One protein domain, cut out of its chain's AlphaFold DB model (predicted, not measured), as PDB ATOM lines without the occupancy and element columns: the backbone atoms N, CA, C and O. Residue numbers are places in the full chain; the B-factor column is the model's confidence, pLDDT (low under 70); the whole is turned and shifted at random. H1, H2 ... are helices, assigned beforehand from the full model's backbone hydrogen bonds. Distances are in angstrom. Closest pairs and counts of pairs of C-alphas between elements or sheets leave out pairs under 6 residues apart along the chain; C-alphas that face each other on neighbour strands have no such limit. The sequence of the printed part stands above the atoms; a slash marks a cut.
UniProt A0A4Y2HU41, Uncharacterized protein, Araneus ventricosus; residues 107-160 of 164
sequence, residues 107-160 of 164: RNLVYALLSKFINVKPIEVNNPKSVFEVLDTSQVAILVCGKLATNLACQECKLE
ATOM      1  N   ARG A 107      29.169 -18.793  18.026       75.12
ATOM      2  CA  ARG A 107      28.899 -17.523  18.725       75.12
ATOM      3  C   ARG A 107      29.070 -16.337  17.782       75.12
ATOM      4  O   ARG A 107      28.209 -15.465  17.759       75.12
ATOM      5  N   ASN A 108      30.125 -16.342  16.970       79.56
ATOM      6  CA  ASN A 108      30.359 -15.290  15.980       79.56
ATOM      7  C   ASN A 108      29.315 -15.318  14.860       79.56
ATOM      8  O   ASN A 108      28.875 -14.259  14.431       79.56
ATOM      9  N   LEU A 109      28.879 -16.505  14.428       79.56
ATOM     10  CA  LEU A 109      27.792 -16.674  13.458       79.56
ATOM     11  C   LEU A 109      26.484 -16.064  13.974       79.56
ATOM     12  O   LEU A 109      25.878 -15.241  13.294       79.56
ATOM     13  N   VAL A 110      26.081 -16.419  15.201       77.50
ATOM     14  CA  VAL A 110      24.883 -15.862  15.845       77.50
ATOM     15  C   VAL A 110      25.020 -14.353  16.018       77.50
ATOM     16  O   VAL A 110      24.104 -13.623  15.661       77.50
ATOM     17  N   TYR A 111      26.162 -13.867  16.507       81.12
ATOM     18  CA  TYR A 111      26.383 -12.435  16.696       81.12
ATOM     19  C   TYR A 111      26.347 -11.658  15.374       81.12
ATOM     20  O   TYR A 111      25.709 -10.616  15.305       81.12
ATOM     21  N   ALA A 112      26.974 -12.171  14.312       80.31
ATOM     22  CA  ALA A 112      26.956 -11.541  12.994       80.31
ATOM     23  C   ALA A 112      25.535 -11.481  12.414       80.31
ATOM     24  O   ALA A 112      25.132 -10.452  11.876       80.31
ATOM     25  N   LEU A 113      24.754 -12.553  12.565       78.31
ATOM     26  CA  LEU A 113      23.358 -12.598  12.122       78.31
ATOM     27  C   LEU A 113      22.461 -11.670  12.947       78.31
ATOM     28  O   LEU A 113      21.662 -10.933  12.376       78.31
ATOM     29  N   LEU A 114      22.621 -11.657  14.271       78.56
ATOM     30  CA  LEU A 114      21.896 -10.744  15.155       78.56
ATOM     31  C   LEU A 114      22.265  -9.289  14.882       78.56
ATOM     32  O   LEU A 114      21.385  -8.443  14.847       78.56
ATOM     33  N   SER A 115      23.542  -8.994  14.647       82.50
ATOM     34  CA  SER A 115      23.992  -7.653  14.280       82.50
ATOM     35  C   SER A 115      23.381  -7.216  12.948       82.50
ATOM     36  O   SER A 115      22.850  -6.111  12.877       82.50
ATOM     37  N   LYS A 116      23.352  -8.095  11.933       81.62
ATOM     38  CA  LYS A 116      22.642  -7.829  10.671       81.62
ATOM     39  C   LYS A 116      21.154  -7.564  10.905       81.62
ATOM     40  O   LYS A 116      20.639  -6.615  10.335       81.62
ATOM     41  N   PHE A 117      20.495  -8.348  11.760       80.44
ATOM     42  CA  PHE A 117      19.076  -8.187  12.089       80.44
ATOM     43  C   PHE A 117      18.769  -6.887  12.851       80.44
ATOM     44  O   PHE A 117      17.848  -6.161  12.495       80.44
ATOM     45  N   ILE A 118      19.554  -6.565  13.881       82.31
ATOM     46  CA  ILE A 118      19.385  -5.347  14.687       82.31
ATOM     47  C   ILE A 118      19.662  -4.099  13.846       82.31
ATOM     48  O   ILE A 118      19.023  -3.070  14.042       82.31
ATOM     49  N   ASN A 119      20.602  -4.189  12.905       83.50
ATOM     50  CA  ASN A 119      21.010  -3.077  12.057       83.50
ATOM     51  C   ASN A 119      20.249  -3.024  10.717       83.50
ATOM     52  O   ASN A 119      20.687  -2.327   9.797       83.50
ATOM     53  N   VAL A 120      19.135  -3.758  10.582       80.88
ATOM     54  CA  VAL A 120      18.240  -3.610   9.427       80.88
ATOM     55  C   VAL A 120      17.705  -2.181   9.403       80.88
ATOM     56  O   VAL A 120      17.328  -1.616  10.431       80.88
ATOM     57  N   LYS A 121      17.692  -1.579   8.212       77.88
ATOM     58  CA  LYS A 121      17.212  -0.209   8.035       77.88
ATOM     59  C   LYS A 121      15.740  -0.093   8.458       77.88
ATOM     60  O   LYS A 121      14.960  -1.005   8.180       77.88
ATOM     61  N   PRO A 122      15.339   1.023   9.091       75.31
ATOM     62  CA  PRO A 122      13.939   1.277   9.402       75.31
ATOM     63  C   PRO A 122      13.068   1.193   8.145       75.31
ATOM     64  O   PRO A 122      13.491   1.604   7.066       75.31
ATOM     65  N   ILE A 123      11.842   0.690   8.306       77.94
ATOM     66  CA  ILE A 123      10.867   0.587   7.217       77.94
ATOM     67  C   ILE A 123      10.595   1.988   6.661       77.94
ATOM     68  O   ILE A 123      10.147   2.887   7.374       77.94
ATOM     69  N   GLU A 124      10.835   2.160   5.368       77.88
ATOM     70  CA  GLU A 124      10.495   3.382   4.654       77.88
ATOM     71  C   GLU A 124       9.039   3.279   4.186       77.88
ATOM     72  O   GLU A 124       8.689   2.405   3.394       77.88
ATOM     73  N   VAL A 125       8.184   4.201   4.639       74.69
ATOM     74  CA  VAL A 125       6.734   4.208   4.344       74.69
ATOM     75  C   VAL A 125       6.438   4.210   2.833       74.69
ATOM     76  O   VAL A 125       5.421   3.678   2.398       74.69
ATOM     77  N   ASN A 126       7.356   4.746   2.023       78.25
ATOM     78  CA  ASN A 126       7.227   4.842   0.565       78.25
ATOM     79  C   ASN A 126       7.893   3.686  -0.198       78.25
ATOM     80  O   ASN A 126       7.875   3.672  -1.428       78.25
ATOM     81  N   ASN A 127       8.504   2.732   0.505       77.94
ATOM     82  CA  ASN A 127       9.227   1.629  -0.107       77.94
ATOM     83  C   ASN A 127       8.738   0.290   0.461       77.94
ATOM     84  O   ASN A 127       9.303  -0.213   1.436       77.94
ATOM     85  N   PRO A 128       7.736  -0.349  -0.167       77.94
ATOM     86  CA  PRO A 128       7.223  -1.635   0.298       77.94
ATOM     87  C   PRO A 128       8.286  -2.744   0.308       77.94
ATOM     88  O   PRO A 128       8.131  -3.714   1.043       77.94
ATOM     89  N   LYS A 129       9.394  -2.605  -0.442       81.75
ATOM     90  CA  LYS A 129      10.509  -3.568  -0.411       81.75
ATOM     91  C   LYS A 129      11.220  -3.589   0.939       81.75
ATOM     92  O   LYS A 129      11.711  -4.641   1.329       81.75
ATOM     93  N   SER A 130      11.226  -2.470   1.667       80.19
ATOM     94  CA  SER A 130      11.859  -2.401   2.990       80.19
ATOM     95  C   SER A 130      11.171  -3.319   4.013       80.19
ATOM     96  O   SER A 130      11.835  -3.884   4.875       80.19
ATOM     97  N   VAL A 131       9.859  -3.556   3.876       81.88
ATOM     98  CA  VAL A 131       9.114  -4.511   4.716       81.88
ATOM     99  C   VAL A 131       9.547  -5.952   4.437       81.88
ATOM    100  O   VAL A 131       9.763  -6.719   5.374       81.88
ATOM    101  N   PHE A 132       9.706  -6.314   3.161       85.06
ATOM    102  CA  PHE A 132      10.178  -7.646   2.775       85.06
ATOM    103  C   PHE A 132      11.624  -7.881   3.219       85.06
ATOM    104  O   PHE A 132      11.917  -8.934   3.764       85.06
ATOM    105  N   GLU A 133      12.499  -6.881   3.107       82.12
ATOM    106  CA  GLU A 133      13.895  -6.983   3.555       82.12
ATOM    107  C   GLU A 133      14.011  -7.255   5.068       82.12
ATOM    108  O   GLU A 133      14.801  -8.103   5.501       82.12
ATOM    109  N   VAL A 134      13.180  -6.592   5.882       83.12
ATOM    110  CA  VAL A 134      13.081  -6.856   7.328       83.12
ATOM    111  C   VAL A 134      12.570  -8.273   7.588       83.12
ATOM    112  O   VAL A 134      13.142  -8.991   8.413       83.12
ATOM    113  N   LEU A 135      11.514  -8.690   6.883       84.12
ATOM    114  CA  LEU A 135      10.931 -10.021   7.035       84.12
ATOM    115  C   LEU A 135      11.944 -11.116   6.675       84.12
ATOM    116  O   LEU A 135      12.161 -12.020   7.482       84.12
ATOM    117  N   ASP A 136      12.610 -11.000   5.531       84.25
ATOM    118  CA  ASP A 136      13.597 -11.963   5.041       84.25
ATOM    119  C   ASP A 136      14.764 -12.089   6.030       84.25
ATOM    120  O   ASP A 136      15.136 -13.193   6.439       84.25
ATOM    121  N   THR A 137      15.287 -10.953   6.506       81.56
ATOM    122  CA  THR A 137      16.377 -10.941   7.493       81.56
ATOM    123  C   THR A 137      15.942 -11.581   8.815       81.56
ATOM    124  O   THR A 137      16.695 -12.362   9.404       81.56
ATOM    125  N   SER A 138      14.714 -11.307   9.269       81.25
ATOM    126  CA  SER A 138      14.156 -11.894  10.494       81.25
ATOM    127  C   SER A 138      13.998 -13.414  10.395       81.25
ATOM    128  O   SER A 138      14.385 -14.141  11.311       81.25
ATOM    129  N   GLN A 139      13.497 -13.915   9.262       83.62
ATOM    130  CA  GLN A 139      13.268 -15.339   9.043       83.62
ATOM    131  C   GLN A 139      14.583 -16.112   9.003       83.62
ATOM    132  O   GLN A 139      14.703 -17.153   9.653       83.62
ATOM    133  N   VAL A 140      15.588 -15.586   8.295       80.88
ATOM    134  CA  VAL A 140      16.923 -16.191   8.243       80.88
ATOM    135  C   VAL A 140      17.548 -16.237   9.637       80.88
ATOM    136  O   VAL A 140      18.049 -17.287  10.042       80.88
ATOM    137  N   ALA A 141      17.473 -15.143  10.403       78.88
ATOM    138  CA  ALA A 141      18.015 -15.095  11.759       78.88
ATOM    139  C   ALA A 141      17.349 -16.133  12.682       78.88
ATOM    140  O   ALA A 141      18.048 -16.884  13.362       78.88
ATOM    141  N   ILE A 142      16.014 -16.234  12.665       81.69
ATOM    142  CA  ILE A 142      15.262 -17.211  13.468       81.69
ATOM    143  C   ILE A 142      15.633 -18.646  13.073       81.69
ATOM    144  O   ILE A 142      15.944 -19.468  13.939       81.69
ATOM    145  N   LEU A 143      15.637 -18.953  11.771       79.50
ATOM    146  CA  LEU A 143      15.905 -20.297  11.264       79.50
ATOM    147  C   LEU A 143      17.327 -20.759  11.599       79.50
ATOM    148  O   LEU A 143      17.521 -21.891  12.050       79.50
ATOM    149  N   VAL A 144      18.324 -19.892  11.407       75.62
ATOM    150  CA  VAL A 144      19.723 -20.228  11.696       75.62
ATOM    151  C   VAL A 144      19.954 -20.373  13.198       75.62
ATOM    152  O   VAL A 144      20.541 -21.372  13.617       75.62
ATOM    153  N   CYS A 145      19.451 -19.448  14.021       74.69
ATOM    154  CA  CYS A 145      19.549 -19.557  15.478       74.69
ATOM    155  C   CYS A 145      18.893 -20.848  15.992       74.69
ATOM    156  O   CYS A 145      19.499 -21.557  16.795       74.69
ATOM    157  N   GLY A 146      17.718 -21.215  15.469       77.56
ATOM    158  CA  GLY A 146      17.062 -22.483  15.795       77.56
ATOM    159  C   GLY A 146      17.912 -23.703  15.422       77.56
ATOM    160  O   GLY A 146      18.061 -24.628  16.220       77.56
ATOM    161  N   LYS A 147      18.543 -23.696  14.242       73.50
ATOM    162  CA  LYS A 147      19.389 -24.806  13.771       73.50
ATOM    163  C   LYS A 147      20.714 -24.934  14.531       73.50
ATOM    164  O   LYS A 147      21.256 -26.033  14.658       73.50
ATOM    165  N   LEU A 148      21.239 -23.827  15.051       70.38
ATOM    166  CA  LEU A 148      22.412 -23.827  15.926       70.38
ATOM    167  C   LEU A 148      22.062 -24.284  17.350       70.38
ATOM    168  O   LEU A 148      22.863 -24.993  17.963       70.38
ATOM    169  N   ALA A 149      20.865 -23.945  17.842       68.25
ATOM    170  CA  ALA A 149      20.359 -24.383  19.141       68.25
ATOM    171  C   ALA A 149      20.088 -25.898  19.190       68.25
ATOM    172  O   ALA A 149      20.502 -26.564  20.133       68.25
ATOM    173  N   THR A 150      19.485 -26.486  18.154       62.59
ATOM    174  CA  THR A 150      19.258 -27.945  18.099       62.59
ATOM    175  C   THR A 150      20.556 -28.751  17.993       62.59
ATOM    176  O   THR A 150      20.648 -29.856  18.525       62.59
ATOM    177  N   ASN A 151      21.602 -28.189  17.379       58.97
ATOM    178  CA  ASN A 151      22.930 -28.808  17.368       58.97
ATOM    179  C   ASN A 151      23.627 -28.805  18.746       58.97
ATOM    180  O   ASN A 151      24.479 -29.661  18.970       58.97
ATOM    181  N   LEU A 152      23.284 -27.895  19.674       52.19
ATOM    182  CA  LEU A 152      23.774 -27.953  21.064       52.19
ATOM    183  C   LEU A 152      23.226 -29.188  21.787       52.19
ATOM    184  O   LEU A 152      24.012 -29.947  22.347       52.19
ATOM    185  N   ALA A 153      21.924 -29.459  21.655       49.34
ATOM    186  CA  ALA A 153      21.313 -30.660  22.224       49.34
ATOM    187  C   ALA A 153      21.935 -31.956  21.662       49.34
ATOM    188  O   ALA A 153      22.092 -32.940  22.374       49.34
ATOM    189  N   CYS A 154      22.352 -31.959  20.391       45.66
ATOM    190  CA  CYS A 154      22.962 -33.136  19.767       45.66
ATOM    191  C   CYS A 154      24.443 -33.352  20.152       45.66
ATOM    192  O   CYS A 154      24.920 -34.488  20.138       45.66
ATOM    193  N   GLN A 155      25.187 -32.293  20.500       47.59
ATOM    194  CA  GLN A 155      26.582 -32.418  20.943       47.59
ATOM    195  C   GLN A 155      26.716 -32.822  22.413       47.59
ATOM    196  O   GLN A 155      27.641 -33.568  22.726       47.59
ATOM    197  N   GLU A 156      25.798 -32.406  23.288       43.94
ATOM    198  CA  GLU A 156      25.797 -32.864  24.686       43.94
ATOM    199  C   GLU A 156      25.484 -34.371  24.781       43.94
ATOM    200  O   GLU A 156      26.191 -35.095  25.478       43.94
ATOM    201  N   CYS A 157      24.581 -34.904  23.944       42.75
ATOM    202  CA  CYS A 157      24.298 -36.349  23.904       42.75
ATOM    203  C   CYS A 157      25.462 -37.235  23.403       42.75
ATOM    204  O   CYS A 157      25.446 -38.447  23.626       42.75
ATOM    205  N   LYS A 158      26.473 -36.676  22.719       43.94
ATOM    206  CA  LYS A 158      27.654 -37.444  22.271       43.94
ATOM    207  C   LYS A 158      28.728 -37.599  23.348       43.94
ATOM    208  O   LYS A 158      29.558 -38.493  23.226       43.94
ATOM    209  N   LEU A 159      28.734 -36.751  24.378       42.88
ATOM    210  CA  LEU A 159      29.711 -36.841  25.468       42.88
ATOM    211  C   LEU A 159      29.263 -37.812  26.571       42.88
ATOM    212  O   LEU A 159      30.113 -38.413  27.220       42.88
ATOM    213  N   GLU A 160      27.959 -38.056  26.721       43.97
ATOM    214  CA  GLU A 160      27.435 -38.991  27.731       43.97
ATOM    215  C   GLU A 160      27.462 -40.471  27.302       43.97
ATOM    216  O   GLU A 160      27.348 -41.354  28.143       43.97
TER     217      GLU A 160
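This is residues 107 to 160 of the 164 residues of an uncharacterized protein of Araneus ventricosus (UniProt A0A4Y2HU41). One long helix, H2, runs nearly the whole length of the model, and the much shorter H1 folds back beside part of it, making a lopsided helical hairpin. The far part of H2, residues 149 to 159, sticks out as a bare arm together with residue 160, and at the other end the loop and helix residues 124 to 129 also stand free. The printed part has 54 residues with two named helices, H1 then H2 along the chain, and no named strand; the class is all helix. It is only just extended, close to loose, with a radius of gyration of the C-alphas of 15.2 A, and the C-alphas span 55 by 16 by 8 A, a rod.

H2 covers residues 128 to 159 and measures 48.8 A from C-alpha 128 at (7.223, -1.635, 0.298) to C-alpha 159 at (29.711, -36.841, 25.468). H1 covers residues 107 to 118 and measures 16.0 A, beginning at C-alpha 107 at (28.899, -17.523, 18.725).

H2 touches H1 with residues 134 to 145 alone. The closest C-alphas of the two are those of Leu 113 and Ala 141, 5.9 A apart. Their lines stand at a shallow tilt of 20 degrees and they run opposite ways, a helical hairpin. Every O i to N i+4 pair in H1 is within hydrogen-bond range, against 23 of 28 in H2.

The two C-alphas farthest apart are those of Asn 126 and Glu 160, at 55.4 A. Without the stretches that stand free, the body has 36 residues and spans 28 by 15 by 7 A. The printed part has no cut, and the link from H1 to H2, of 9 residues, is short. The mean pLDDT of the printed part is 73.0, and residues 149 to 160 are under 70.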